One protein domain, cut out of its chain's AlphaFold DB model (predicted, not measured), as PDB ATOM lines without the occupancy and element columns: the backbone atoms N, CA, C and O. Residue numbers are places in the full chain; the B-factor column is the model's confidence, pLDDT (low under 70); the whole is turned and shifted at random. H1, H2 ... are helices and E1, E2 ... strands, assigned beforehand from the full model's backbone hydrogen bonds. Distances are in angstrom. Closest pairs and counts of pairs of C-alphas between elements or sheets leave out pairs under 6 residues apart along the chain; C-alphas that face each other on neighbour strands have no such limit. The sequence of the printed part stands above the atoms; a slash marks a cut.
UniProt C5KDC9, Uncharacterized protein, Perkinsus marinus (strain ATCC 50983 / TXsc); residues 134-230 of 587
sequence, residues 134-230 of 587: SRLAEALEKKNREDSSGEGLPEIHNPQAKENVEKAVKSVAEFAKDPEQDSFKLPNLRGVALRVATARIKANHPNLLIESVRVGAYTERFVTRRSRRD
ATOM      1  N   SER A 134     -25.449  30.366  21.195       96.94
ATOM      2  CA  SER A 134     -26.159  30.145  22.471       96.94
ATOM      3  C   SER A 134     -26.695  31.450  23.052       96.94
ATOM      4  O   SER A 134     -27.876  31.549  23.379       96.94
ATOM      5  N   ARG A 135     -25.861  32.499  23.084       97.06
ATOM      6  CA  ARG A 135     -26.266  33.827  23.575       97.06
ATOM      7  C   ARG A 135     -27.436  34.398  22.773       97.06
ATOM      8  O   ARG A 135     -28.357  34.969  23.355       97.06
ATOM      9  N   LEU A 136     -27.424  34.240  21.447       96.12
ATOM     10  CA  LEU A 136     -28.529  34.664  20.579       96.12
ATOM     11  C   LEU A 136     -29.811  33.864  20.846       96.12
ATOM     12  O   LEU A 136     -30.894  34.453  20.883       96.12
ATOM     13  N   ALA A 137     -29.702  32.551  21.058       94.69
ATOM     14  CA  ALA A 137     -30.840  31.694  21.384       94.69
ATOM     15  C   ALA A 137     -31.463  32.058  22.745       94.69
ATOM     16  O   ALA A 137     -32.673  32.270  22.833       94.69
ATOM     17  N   GLU A 138     -30.646  32.236  23.784       95.19
ATOM     18  CA  GLU A 138     -31.093  32.659  25.117       95.19
ATOM     19  C   GLU A 138     -31.745  34.049  25.086       95.19
ATOM     20  O   GLU A 138     -32.808  34.271  25.678       95.19
ATOM     21  N   ALA A 139     -31.147  34.991  24.350       92.81
ATOM     22  CA  ALA A 139     -31.700  36.329  24.170       92.81
ATOM     23  C   ALA A 139     -33.052  36.294  23.441       92.81
ATOM     24  O   ALA A 139     -33.983  37.010  23.826       92.81
ATOM     25  N   LEU A 140     -33.195  35.434  22.429       90.12
ATOM     26  CA  LEU A 140     -34.457  35.210  21.727       90.12
ATOM     27  C   LEU A 140     -35.540  34.678  22.673       90.12
ATOM     28  O   LEU A 140     -36.654  35.208  22.687       90.12
ATOM     29  N   GLU A 141     -35.229  33.669  23.484       89.44
ATOM     30  CA  GLU A 141     -36.168  33.108  24.460       89.44
ATOM     31  C   GLU A 141     -36.577  34.130  25.521       89.44
ATOM     32  O   GLU A 141     -37.763  34.264  25.833       89.44
ATOM     33  N   LYS A 142     -35.616  34.897  26.048       88.69
ATOM     34  CA  LYS A 142     -35.885  35.996  26.983       88.69
ATOM     35  C   LYS A 142     -36.830  37.024  26.364       88.69
ATOM     36  O   LYS A 142     -37.837  37.365  26.976       88.69
ATOM     37  N   LYS A 143     -36.564  37.457  25.129       83.19
ATOM     38  CA  LYS A 143     -37.401  38.434  24.416       83.19
ATOM     39  C   LYS A 143     -38.808  37.913  24.123       83.19
ATOM     40  O   LYS A 143     -39.761  38.683  24.188       83.19
ATOM     41  N   ASN A 144     -38.959  36.622  23.834       79.94
ATOM     42  CA  ASN A 144     -40.274  36.015  23.623       79.94
ATOM     43  C   ASN A 144     -41.073  35.901  24.935       79.94
ATOM     44  O   ASN A 144     -42.281  36.138  24.931       79.94
ATOM     45  N   ARG A 145     -40.411  35.605  26.064       81.19
ATOM     46  CA  ARG A 145     -41.043  35.617  27.397       81.19
ATOM     47  C   ARG A 145     -41.471  37.022  27.822       81.19
ATOM     48  O   ARG A 145     -42.609  37.188  28.247       81.19
ATOM     49  N   GLU A 146     -40.597  38.018  27.652       76.38
ATOM     50  CA  GLU A 146     -40.896  39.437  27.926       76.38
ATOM     51  C   GLU A 146     -42.115  39.937  27.138       76.38
ATOM     52  O   GLU A 146     -42.903  40.729  27.645       76.38
ATOM     53  N   ASP A 147     -42.294  39.461  25.904       70.44
ATOM     54  CA  ASP A 147     -43.435  39.850  25.076       70.44
ATOM     55  C   ASP A 147     -44.738  39.123  25.452       70.44
ATOM     56  O   ASP A 147     -45.818  39.622  25.144       70.44
ATOM     57  N   SER A 148     -44.649  37.973  26.130       66.56
ATOM     58  CA  SER A 148     -45.807  37.151  26.512       66.56
ATOM     59  C   SER A 148     -46.392  37.518  27.880       66.56
ATOM     60  O   SER A 148     -47.545  37.189  28.149       66.56
ATOM     61  N   SER A 149     -45.625  38.172  28.760       62.59
ATOM     62  CA  SER A 149     -46.032  38.392  30.154       62.59
ATOM     63  C   SER A 149     -47.084  39.487  30.343       62.59
ATOM     64  O   SER A 149     -47.786  39.449  31.342       62.59
ATOM     65  N   GLY A 150     -47.246  40.439  29.415       56.97
ATOM     66  CA  GLY A 150     -48.364  41.403  29.401       56.97
ATOM     67  C   GLY A 150     -48.551  42.298  30.645       56.97
ATOM     68  O   GLY A 150     -49.483  43.103  30.673       56.97
ATOM     69  N   GLU A 151     -47.700  42.192  31.667       55.25
ATOM     70  CA  GLU A 151     -47.908  42.839  32.961       55.25
ATOM     71  C   GLU A 151     -47.548  44.331  32.938       55.25
ATOM     72  O   GLU A 151     -46.466  44.741  32.510       55.25
ATOM     73  N   GLY A 152     -48.475  45.155  33.441       62.47
ATOM     74  CA  GLY A 152     -48.210  46.545  33.815       62.47
ATOM     75  C   GLY A 152     -48.016  47.520  32.652       62.47
ATOM     76  O   GLY A 152     -47.131  48.377  32.722       62.47
ATOM     77  N   LEU A 153     -48.819  47.430  31.580       71.69
ATOM     78  CA  LEU A 153     -48.790  48.473  30.551       71.69
ATOM     79  C   LEU A 153     -49.202  49.830  31.155       71.69
ATOM     80  O   LEU A 153     -50.311  49.945  31.674       71.69
ATOM     81  N   PRO A 154     -48.341  50.863  31.077       79.12
ATOM     82  CA  PRO A 154     -48.658  52.182  31.611       79.12
ATOM     83  C   PRO A 154     -49.870  52.796  30.905       79.12
ATOM     84  O   PRO A 154     -50.014  52.687  29.684       79.12
ATOM     85  N   GLU A 155     -50.730  53.472  31.666       84.44
ATOM     86  CA  GLU A 155     -51.903  54.141  31.115       84.44
ATOM     87  C   GLU A 155     -51.498  55.387  30.308       84.44
ATOM     88  O   GLU A 155     -50.634  56.174  30.704       84.44
ATOM     89  N   ILE A 156     -52.110  55.572  29.136       86.88
ATOM     90  CA  ILE A 156     -51.889  56.762  28.310       86.88
ATOM     91  C   ILE A 156     -52.905  57.828  28.725       86.88
ATOM     92  O   ILE A 156     -54.053  57.790  28.284       86.88
ATOM     93  N   HIS A 157     -52.478  58.806  29.526       87.62
ATOM     94  CA  HIS A 157     -53.358  59.902  29.958       87.62
ATOM     95  C   HIS A 157     -53.641  60.942  28.860       87.62
ATOM     96  O   HIS A 157     -54.689  61.579  28.874       87.62
ATOM     97  N   ASN A 158     -52.733  61.124  27.894       89.88
ATOM     98  CA  ASN A 158     -52.913  62.093  26.808       89.88
ATOM     99  C   ASN A 158     -53.872  61.536  25.725       89.88
ATOM    100  O   ASN A 158     -53.519  60.545  25.074       89.88
ATOM    101  N   PRO A 159     -55.033  62.176  25.457       90.88
ATOM    102  CA  PRO A 159     -56.009  61.686  24.477       90.88
ATOM    103  C   PRO A 159     -55.465  61.586  23.047       90.88
ATOM    104  O   PRO A 159     -55.729  60.601  22.361       90.88
ATOM    105  N   GLN A 160     -54.650  62.553  22.612       89.50
ATOM    106  CA  GLN A 160     -54.037  62.536  21.281       89.50
ATOM    107  C   GLN A 160     -53.034  61.392  21.150       89.50
ATOM    108  O   GLN A 160     -52.976  60.714  20.127       89.50
ATOM    109  N   ALA A 161     -52.247  61.143  22.201       88.94
ATOM    110  CA  ALA A 161     -51.323  60.017  22.221       88.94
ATOM    111  C   ALA A 161     -52.076  58.680  22.156       88.94
ATOM    112  O   ALA A 161     -51.636  57.774  21.452       88.94
ATOM    113  N   LYS A 162     -53.227  58.572  22.831       91.50
ATOM    114  CA  LYS A 162     -54.100  57.394  22.767       91.50
ATOM    115  C   LYS A 162     -54.637  57.182  21.350       91.50
ATOM    116  O   LYS A 162     -54.496  56.088  20.815       91.50
ATOM    117  N   GLU A 163     -55.150  58.231  20.707       93.00
ATOM    118  CA  GLU A 163     -55.612  58.174  19.312       93.00
ATOM    119  C   GLU A 163     -54.485  57.765  18.347       93.00
ATOM    120  O   GLU A 163     -54.688  56.930  17.467       93.00
ATOM    121  N   ASN A 164     -53.274  58.298  18.536       92.50
ATOM    122  CA  ASN A 164     -52.115  57.952  17.713       92.50
ATOM    123  C   ASN A 164     -51.719  56.474  17.860       92.50
ATOM    124  O   ASN A 164     -51.333  55.847  16.873       92.50
ATOM    125  N   VAL A 165     -51.833  55.906  19.066       92.69
ATOM    126  CA  VAL A 165     -51.610  54.471  19.306       92.69
ATOM    127  C   VAL A 165     -52.674  53.624  18.611       92.69
ATOM    128  O   VAL A 165     -52.313  52.666  17.933       92.69
ATOM    129  N   GLU A 166     -53.956  53.985  18.713       93.56
ATOM    130  CA  GLU A 166     -55.035  53.256  18.025       93.56
ATOM    131  C   GLU A 166     -54.864  53.296  16.502       93.56
ATOM    132  O   GLU A 166     -54.970  52.266  15.835       93.56
ATOM    133  N   LYS A 167     -54.523  54.468  15.945       94.00
ATOM    134  CA  LYS A 167     -54.213  54.616  14.515       94.00
ATOM    135  C   LYS A 167     -53.052  53.713  14.105       94.00
ATOM    136  O   LYS A 167     -53.178  52.997  13.119       94.00
ATOM    137  N   ALA A 168     -51.959  53.704  14.871       94.38
ATOM    138  CA  ALA A 168     -50.799  52.866  14.579       94.38
ATOM    139  C   ALA A 168     -51.145  51.367  14.602       94.38
ATOM    140  O   ALA A 168     -50.813  50.655  13.658       94.38
ATOM    141  N   VAL A 169     -51.844  50.895  15.639       93.44
ATOM    142  CA  VAL A 169     -52.260  49.485  15.761       93.44
ATOM    143  C   VAL A 169     -53.192  49.093  14.609       93.44
ATOM    144  O   VAL A 169     -53.015  48.030  14.020       93.44
ATOM    145  N   LYS A 170     -54.135  49.966  14.230       94.56
ATOM    146  CA  LYS A 170     -55.033  49.733  13.092       94.56
ATOM    147  C   LYS A 170     -54.281  49.675  11.761       94.56
ATOM    148  O   LYS A 170     -54.539  48.776  10.971       94.56
ATOM    149  N   SER A 171     -53.341  50.589  11.516       94.81
ATOM    150  CA  SER A 171     -52.514  50.554  10.304       94.81
ATOM    151  C   SER A 171     -51.692  49.272  10.204       94.81
ATOM    152  O   SER A 171     -51.594  48.705   9.123       94.81
ATOM    153  N   VAL A 172     -51.158  48.776  11.325       93.56
ATOM    154  CA  VAL A 172     -50.443  47.492  11.351       93.56
ATOM    155  C   VAL A 172     -51.380  46.317  11.078       93.56
ATOM    156  O   VAL A 172     -50.989  45.387  10.380       93.56
ATOM    157  N   ALA A 173     -52.622  46.362  11.566       92.00
ATOM    158  CA  ALA A 173     -53.616  45.335  11.264       92.00
ATOM    159  C   ALA A 173     -54.009  45.307   9.776       92.00
ATOM    160  O   ALA A 173     -54.254  44.228   9.244       92.00
ATOM    161  N   GLU A 174     -54.054  46.460   9.097       93.31
ATOM    162  CA  GLU A 174     -54.242  46.508   7.640       93.31
ATOM    163  C   GLU A 174     -53.002  46.009   6.893       93.31
ATOM    164  O   GLU A 174     -53.129  45.146   6.031       93.31
ATOM    165  N   PHE A 175     -51.802  46.451   7.290       93.06
ATOM    166  CA  PHE A 175     -50.538  45.925   6.763       93.06
ATOM    167  C   PHE A 175     -50.464  44.396   6.874       93.06
ATOM    168  O   PHE A 175     -50.096  43.721   5.920       93.06
ATOM    169  N   ALA A 176     -50.880  43.824   8.009       88.50
ATOM    170  CA  ALA A 176     -50.853  42.381   8.227       88.50
ATOM    171  C   ALA A 176     -51.687  41.596   7.194       88.50
ATOM    172  O   ALA A 176     -51.335  40.450   6.900       88.50
ATOM    173  N   LYS A 177     -52.737  42.204   6.620       90.31
ATOM    174  CA  LYS A 177     -53.602  41.594   5.594       90.31
ATOM    175  C   LYS A 177     -53.013  41.636   4.183       90.31
ATOM    176  O   LYS A 177     -53.491  40.878   3.347       90.31
ATOM    177  N   ASP A 178     -52.028  42.492   3.918       88.50
ATOM    178  CA  ASP A 178     -51.422  42.657   2.593       88.50
ATOM    179  C   ASP A 178     -50.102  41.870   2.489       88.50
ATOM    180  O   ASP A 178     -49.073  42.347   2.981       88.50
ATOM    181  N   PRO A 179     -50.103  40.652   1.914       83.38
ATOM    182  CA  PRO A 179     -48.911  39.813   1.848       83.38
ATOM    183  C   PRO A 179     -47.813  40.376   0.936       83.38
ATOM    184  O   PRO A 179     -46.666  39.977   1.108       83.38
ATOM    185  N   GLU A 180     -48.140  41.295   0.019       87.31
ATOM    186  CA  GLU A 180     -47.193  41.867  -0.948       87.31
ATOM    187  C   GLU A 180     -46.367  43.014  -0.345       87.31
ATOM    188  O   GLU A 180     -45.333  43.404  -0.886       87.31
ATOM    189  N   GLN A 181     -46.801  43.571   0.793       86.69
ATOM    190  CA  GLN A 181     -46.053  44.601   1.504       86.69
ATOM    191  C   GLN A 181     -45.087  43.976   2.530       86.69
ATOM    192  O   GLN A 181     -45.509  43.348   3.505       86.69
ATOM    193  N   ASP A 182     -43.781  44.224   2.364       86.12
ATOM    194  CA  ASP A 182     -42.722  43.669   3.232       86.12
ATOM    195  C   ASP A 182     -42.535  44.416   4.557       86.12
ATOM    196  O   ASP A 182     -42.157  43.835   5.584       86.12
ATOM    197  N   SER A 183     -42.779  45.728   4.543       91.62
ATOM    198  CA  SER A 183     -42.608  46.575   5.719       91.62
ATOM    199  C   SER A 183     -43.583  47.745   5.775       91.62
ATOM    200  O   SER A 183     -44.018  48.290   4.757       91.62
ATOM    201  N   PHE A 184     -43.892  48.164   7.000       92.94
ATOM    202  CA  PHE A 184     -44.718  49.324   7.297       92.94
ATOM    203  C   PHE A 184     -44.012  50.247   8.290       92.94
ATOM    204  O   PHE A 184     -43.701  49.853   9.415       92.94
ATOM    205  N   LYS A 185     -43.784  51.504   7.903       93.62
ATOM    206  CA  LYS A 185     -43.208  52.519   8.792       93.62
ATOM    207  C   LYS A 185     -44.219  52.927   9.861       93.62
ATOM    208  O   LYS A 185     -45.269  53.489   9.555       93.62
ATOM    209  N   LEU A 186     -43.879  52.703  11.127       91.50
ATOM    210  CA  LEU A 186     -44.697  53.150  12.246       91.50
ATOM    211  C   LEU A 186     -44.707  54.685  12.338       91.50
ATOM    212  O   LEU A 186     -43.666  55.325  12.150       91.50
ATOM    213  N   PRO A 187     -45.850  55.287  12.719       89.25
ATOM    214  CA  PRO A 187     -45.896  56.687  13.115       89.25
ATOM    215  C   PRO A 187     -44.880  56.982  14.227       89.25
ATOM    216  O   PRO A 187     -44.553  56.111  15.038       89.25
ATOM    217  N   ASN A 188     -44.406  58.226  14.302       86.00
ATOM    218  CA  ASN A 188     -43.429  58.644  15.309       86.00
ATOM    219  C   ASN A 188     -44.064  58.687  16.713       86.00
ATOM    220  O   ASN A 188     -44.534  59.724  17.179       86.00
ATOM    221  N   LEU A 189     -44.098  57.532  17.376       88.38
ATOM    222  CA  LEU A 189     -44.536  57.365  18.757       88.38
ATOM    223  C   LEU A 189     -43.326  57.433  19.699       88.38
ATOM    224  O   LEU A 189     -42.251  56.911  19.397       88.38
ATOM    225  N   ARG A 190     -43.508  58.043  20.877       85.81
ATOM    226  CA  ARG A 190     -42.461  58.199  21.902       85.81
ATOM    227  C   ARG A 190     -42.958  57.783  23.288       85.81
ATOM    228  O   ARG A 190     -44.161  57.756  23.542       85.81
ATOM    229  N   GLY A 191     -42.017  57.462  24.178       87.62
ATOM    230  CA  GLY A 191     -42.283  57.170  25.590       87.62
ATOM    231  C   GLY A 191     -43.338  56.079  25.808       87.62
ATOM    232  O   GLY A 191     -43.293  55.015  25.189       87.62
ATOM    233  N   VAL A 192     -44.302  56.363  26.687       88.00
ATOM    234  CA  VAL A 192     -45.408  55.460  27.059       88.00
ATOM    235  C   VAL A 192     -46.239  55.026  25.845       88.00
ATOM    236  O   VAL A 192     -46.527  53.841  25.702       88.00
ATOM    237  N   ALA A 193     -46.555  55.944  24.925       90.19
ATOM    238  CA  ALA A 193     -47.360  55.638  23.740       90.19
ATOM    239  C   ALA A 193     -46.690  54.588  22.839       90.19
ATOM    240  O   ALA A 193     -47.337  53.648  22.383       90.19
ATOM    241  N   LEU A 194     -45.373  54.702  22.639       89.31
ATOM    242  CA  LEU A 194     -44.604  53.708  21.891       89.31
ATOM    243  C   LEU A 194     -44.607  52.342  22.587       89.31
ATOM    244  O   LEU A 194     -44.785  51.325  21.915       89.31
ATOM    245  N   ARG A 195     -44.409  52.308  23.912       86.31
ATOM    246  CA  ARG A 195     -44.411  51.058  24.693       86.31
ATOM    247  C   ARG A 195     -45.743  50.325  24.559       86.31
ATOM    248  O   ARG A 195     -45.752  49.135  24.260       86.31
ATOM    249  N   VAL A 196     -46.852  51.048  24.713       88.25
ATOM    250  CA  VAL A 196     -48.205  50.487  24.594       88.25
ATOM    251  C   VAL A 196     -48.498  50.029  23.164       88.25
ATOM    252  O   VAL A 196     -48.978  48.913  22.985       88.25
ATOM    253  N   ALA A 197     -48.171  50.831  22.143       90.12
ATOM    254  CA  ALA A 197     -48.351  50.426  20.746       90.12
ATOM    255  C   ALA A 197     -47.553  49.160  20.413       90.12
ATOM    256  O   ALA A 197     -48.102  48.220  19.848       90.12
ATOM    257  N   THR A 198     -46.282  49.111  20.820       88.38
ATOM    258  CA  THR A 198     -45.396  47.956  20.609       88.38
ATOM    259  C   THR A 198     -45.972  46.698  21.252       88.38
ATOM    260  O   THR A 198     -46.030  45.658  20.603       88.38
ATOM    261  N   ALA A 199     -46.430  46.788  22.502       86.00
ATOM    262  CA  ALA A 199     -47.022  45.655  23.206       86.00
ATOM    263  C   ALA A 199     -48.315  45.164  22.538       86.00
ATOM    264  O   ALA A 199     -48.481  43.966  22.333       86.00
ATOM    265  N   ARG A 200     -49.202  46.081  22.128       88.38
ATOM    266  CA  ARG A 200     -50.453  45.730  21.435       88.38
ATOM    267  C   ARG A 200     -50.215  45.119  20.058       88.38
ATOM    268  O   ARG A 200     -50.852  44.128  19.723       88.38
ATOM    269  N   ILE A 201     -49.294  45.686  19.274       89.06
ATOM    270  CA  ILE A 201     -48.917  45.139  17.964       89.06
ATOM    271  C   ILE A 201     -48.412  43.708  18.129       89.06
ATOM    272  O   ILE A 201     -48.878  42.825  17.422       89.06
ATOM    273  N   LYS A 202     -47.520  43.463  19.093       82.75
ATOM    274  CA  LYS A 202     -46.980  42.123  19.359       82.75
ATOM    275  C   LYS A 202     -48.043  41.135  19.834       82.75
ATOM    276  O   LYS A 202     -48.050  40.004  19.365       82.75
ATOM    277  N   ALA A 203     -48.943  41.556  20.722       83.31
ATOM    278  CA  ALA A 203     -50.026  40.705  21.215       83.31
ATOM    279  C   ALA A 203     -50.993  40.294  20.091       83.31
ATOM    280  O   ALA A 203     -51.419  39.144  20.029       83.31
ATOM    281  N   ASN A 204     -51.308  41.222  19.182       86.44
ATOM    282  CA  ASN A 204     -52.236  40.978  18.075       86.44
ATOM    283  C   ASN A 204     -51.563  40.294  16.872       86.44
ATOM    284  O   ASN A 204     -52.219  39.577  16.118       86.44
ATOM    285  N   HIS A 205     -50.266  40.534  16.673       85.62
ATOM    286  CA  HIS A 205     -49.494  40.082  15.519       85.62
ATOM    287  C   HIS A 205     -48.116  39.543  15.956       85.62
ATOM    288  O   HIS A 205     -47.088  40.148  15.646       85.62
ATOM    289  N   PRO A 206     -48.062  38.385  16.640       77.94
ATOM    290  CA  PRO A 206     -46.820  37.835  17.201       77.94
ATOM    291  C   PRO A 206     -45.772  37.437  16.147       77.94
ATOM    292  O   PRO A 206     -44.600  37.273  16.473       77.94
ATOM    293  N   ASN A 207     -46.184  37.301  14.885       77.44
ATOM    294  CA  ASN A 207     -45.302  36.974  13.763       77.44
ATOM    295  C   ASN A 207     -44.659  38.211  13.111       77.44
ATOM    296  O   ASN A 207     -43.861  38.048  12.195       77.44
ATOM    297  N   LEU A 208     -45.003  39.427  13.550       84.62
ATOM    298  CA  LEU A 208     -44.420  40.663  13.033       84.62
ATOM    299  C   LEU A 208     -43.325  41.185  13.968       84.62
ATOM    300  O   LEU A 208     -43.472  41.185  15.193       84.62
ATOM    301  N   LEU A 209     -42.237  41.686  13.388       85.12
ATOM    302  CA  LEU A 209     -41.132  42.292  14.125       85.12
ATOM    303  C   LEU A 209     -41.182  43.812  14.010       85.12
ATOM    304  O   LEU A 209     -41.444  44.353  12.945       85.12
ATOM    305  N   ILE A 210     -40.902  44.509  15.112       87.25
ATOM    306  CA  ILE A 210     -40.680  45.957  15.098       87.25
ATOM    307  C   ILE A 210     -39.174  46.205  15.109       87.25
ATOM    308  O   ILE A 210     -38.509  45.969  16.119       87.25
ATOM    309  N   GLU A 211     -38.652  46.704  13.997       85.44
ATOM    310  CA  GLU A 211     -37.249  47.055  13.804       85.44
ATOM    311  C   GLU A 211     -37.055  48.563  13.983       85.44
ATOM    312  O   GLU A 211     -37.936  49.362  13.664       85.44
ATOM    313  N   SER A 212     -35.910  48.964  14.537       84.81
ATOM    314  CA  SER A 212     -35.552  50.373  14.730       84.81
ATOM    315  C   SER A 212     -34.356  50.714  13.849       84.81
ATOM    316  O   SER A 212     -33.297  50.114  13.996       84.81
ATOM    317  N   VAL A 213     -34.517  51.691  12.961       82.88
ATOM    318  CA  VAL A 213     -33.482  52.146  12.026       82.88
ATOM    319  C   VAL A 213     -33.051  53.550  12.426       82.88
ATOM    320  O   VAL A 213     -33.887  54.434  12.630       82.88
ATOM    321  N   ARG A 214     -31.744  53.776  12.568       81.44
ATOM    322  CA  ARG A 214     -31.200  55.112  12.827       81.44
ATOM    323  C   ARG A 214     -31.093  55.868  11.502       81.44
ATOM    324  O   ARG A 214     -30.424  55.406  10.587       81.44
ATOM    325  N   VAL A 215     -31.736  57.028  11.417       81.06
ATOM    326  CA  VAL A 215     -31.701  57.921  10.253       81.06
ATOM    327  C   VAL A 215     -31.176  59.271  10.736       81.06
ATOM    328  O   VAL A 215     -31.888  60.048  11.370       81.06
ATOM    329  N   GLY A 216     -29.881  59.515  10.528       86.50
ATOM    330  CA  GLY A 216     -29.192  60.667  11.114       86.50
ATOM    331  C   GLY A 216     -29.322  60.699  12.643       86.50
ATOM    332  O   GLY A 216     -28.948  59.749  13.330       86.50
ATOM    333  N   ALA A 217     -29.877  61.792  13.176       84.31
ATOM    334  CA  ALA A 217     -30.046  62.013  14.616       84.31
ATOM    335  C   ALA A 217     -31.319  61.383  15.222       84.31
ATOM    336  O   ALA A 217     -31.547  61.508  16.426       84.31
ATOM    337  N   TYR A 218     -32.170  60.730  14.424       82.31
ATOM    338  CA  TYR A 218     -33.440  60.170  14.896       82.31
ATOM    339  C   TYR A 218     -33.577  58.672  14.597       82.31
ATOM    340  O   TYR A 218     -32.802  58.080  13.849       82.31
ATOM    341  N   THR A 219     -34.563  58.040  15.239       84.38
ATOM    342  CA  THR A 219     -34.879  56.617  15.068       84.38
ATOM    343  C   THR A 219     -36.243  56.472  14.416       84.38
ATOM    344  O   THR A 219     -37.252  56.902  14.980       84.38
ATOM    345  N   GLU A 220     -36.273  55.830  13.256       90.19
ATOM    346  CA  GLU A 220     -37.497  55.363  12.614       90.19
ATOM    347  C   GLU A 220     -37.788  53.923  13.028       90.19
ATOM    348  O   GLU A 220     -36.880  53.180  13.407       90.19
ATOM    349  N   ARG A 221     -39.062  53.529  12.999       91.38
ATOM    350  CA  ARG A 221     -39.470  52.163  13.334       91.38
ATOM    351  C   ARG A 221     -40.302  51.569  12.223       91.38
ATOM    352  O   ARG A 221     -41.192  52.238  11.707       91.38
ATOM    353  N   PHE A 222     -40.036  50.314  11.914       91.81
ATOM    354  CA  PHE A 222     -40.714  49.571  10.865       91.81
ATOM    355  C   PHE A 222     -41.290  48.296  11.455       91.81
ATOM    356  O   PHE A 222     -40.625  47.629  12.241       91.81
ATOM    357  N   VAL A 223     -42.526  47.973  11.094       89.69
ATOM    358  CA  VAL A 223     -43.077  46.635  11.282       89.69
ATOM    359  C   VAL A 223     -42.721  45.824  10.050       89.69
ATOM    360  O   VAL A 223     -43.000  46.270   8.939       89.69
ATOM    361  N   THR A 224     -42.099  44.667  10.232       88.81
ATOM    362  CA  THR A 224     -41.678  43.784   9.145       88.81
ATOM    363  C   THR A 224     -42.255  42.390   9.340       88.81
ATOM    364  O   THR A 224     -42.623  41.993  10.450       88.81
ATOM    365  N   ARG A 225     -42.369  41.646   8.235       83.50
ATOM    366  CA  ARG A 225     -42.846  40.252   8.237       83.50
ATOM    367  C   ARG A 225     -41.786  39.248   8.697       83.50
ATOM    368  O   ARG A 225     -42.093  38.068   8.839       83.50
ATOM    369  N   ARG A 226     -40.555  39.702   8.946       78.44
ATOM    370  CA  ARG A 226     -39.483  38.867   9.493       78.44
ATOM    371  C   ARG A 226     -39.772  38.560  10.953       78.44
ATOM    372  O   ARG A 226     -40.131  39.448  11.717       78.44
ATOM    373  N   SER A 227     -39.574  37.319  11.372       79.69
ATOM    374  CA  SER A 227     -39.598  36.959  12.786       79.69
ATOM    375  C   SER A 227     -38.224  37.179  13.424       79.69
ATOM    376  O   SER A 227     -37.188  37.186  12.757       79.69
ATOM    377  N   ARG A 228     -38.165  37.268  14.759       81.00
ATOM    378  CA  ARG A 228     -36.869  37.244  15.465       81.00
ATOM    379  C   ARG A 228     -36.080  35.958  15.216       81.00
ATOM    380  O   ARG A 228     -34.859  35.968  15.317       81.00
ATOM    381  N   ARG A 229     -36.771  34.852  14.915       83.94
ATOM    382  CA  ARG A 229     -36.126  33.590  14.530       83.94
ATOM    383  C   ARG A 229     -35.431  33.728  13.182       83.94
ATOM    384  O   ARG A 229     -34.315  33.242  13.054       83.94
ATOM    385  N   ASP A 230     -36.055  34.416  12.228       85.00
ATOM    386  CA  ASP A 230     -35.441  34.705  10.930       85.00
ATOM    387  C   ASP A 230     -34.200  35.581  11.105       85.00
ATOM    388  O   ASP A 230     -33.156  35.249  10.556       85.00
TER     389      ASP A 230
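Overview. This is residues 134 to 230 of the 587 residues of an uncharacterized protein of Perkinsus marinus (strain ATCC 50983 / TXsc) (UniProt C5KDC9). A two-stranded hairpin, E2 and E3, with the short strand E1 added along E3, makes a small sheet, and two helices side by side, H2 and H3, pack at one end of it, H2 over one face near E1. A third helix, H1, meets this body with its residues 147 to 148 at H3 and from there points away as an arm. The printed part has 97 residues, with three named helices and three named strands in the order H1, H2, E1, H3, E2, E3. The sheet runs E1, E3, E2, antiparallel throughout, and the class is mixed, helices and strands. The whole is compact, with a radius of gyration of the C-alphas of 13.9 A, and spans 43 by 34 by 31 A.

Along the chain. In the sheet, E1 is residues 183 to 185, E2 is residues 209 to 215, 18.7 A long, and E3 is residues 218 to 224, 19.2 A long, ending at C-alpha 224 at (-41.678, 43.784, 9.145). H2, residues 159 to 177, is 27.7 A long and begins at C-alpha 159 at (-56.009, 61.686, 24.477). H3, residues 191 to 204, is 20.4 A long. H1, residues 134 to 148, is 21.2 A long and begins at C-alpha 134 at (-26.159, 30.145, 22.471).

Arrangement. E2 and E3 form a hairpin at 151 degrees, with N 211 and O 222 2.8 A apart, within hydrogen-bond range. E1 is antiparallel to E3 at 145 degrees, with N 184 and O 223 2.9 A apart, also within range. E1, H3 and E2 form a split strand-helix-strand unit, two strands running the same way with E3 between them, and its crossover is right-handed. H2 is on the sheet at a height over the sheet of 11.2 A, with a local plane that rests on only just enough C-alphas, 6. It lies over E1 and runs along the strands, at 14 degrees to E1 on the local plane; the closest C-alphas of H2 and E1, Phe 175 and Phe 184, are 6.8 A apart. H2 and the sheet make two layers, a helix on one face of a sheet. H3 only grazes the sheet, with residues 198 to 202. H2 and H3 touch, the C-alphas of Val 165 and Ala 197 being closest at 5.4 A, at a shallow tilt of 31 degrees, the same way. H1 touches H3 with residues 147 to 148 alone, about perpendicular at 87 degrees; the closest C-alphas, Asp 147 and Ala 199, are 7.1 A apart. H1 is apart from H2 and from E1, E2 and E3. In H1 and H3 every O i to N i+4 pair is within hydrogen-bond range; in H2, 14 of 15 are.

Size, cuts and confidence. The two C-alphas farthest apart, Ser 134 and Pro 159, are 43.5 A apart. The printed part has no cut. No link is long; that from H1 to H2, 10 residues, is short, and the others are tight. The mean pLDDT of the printed part is 86.2, and residues 148 to 152, of which 148 belongs to H1, are under 70.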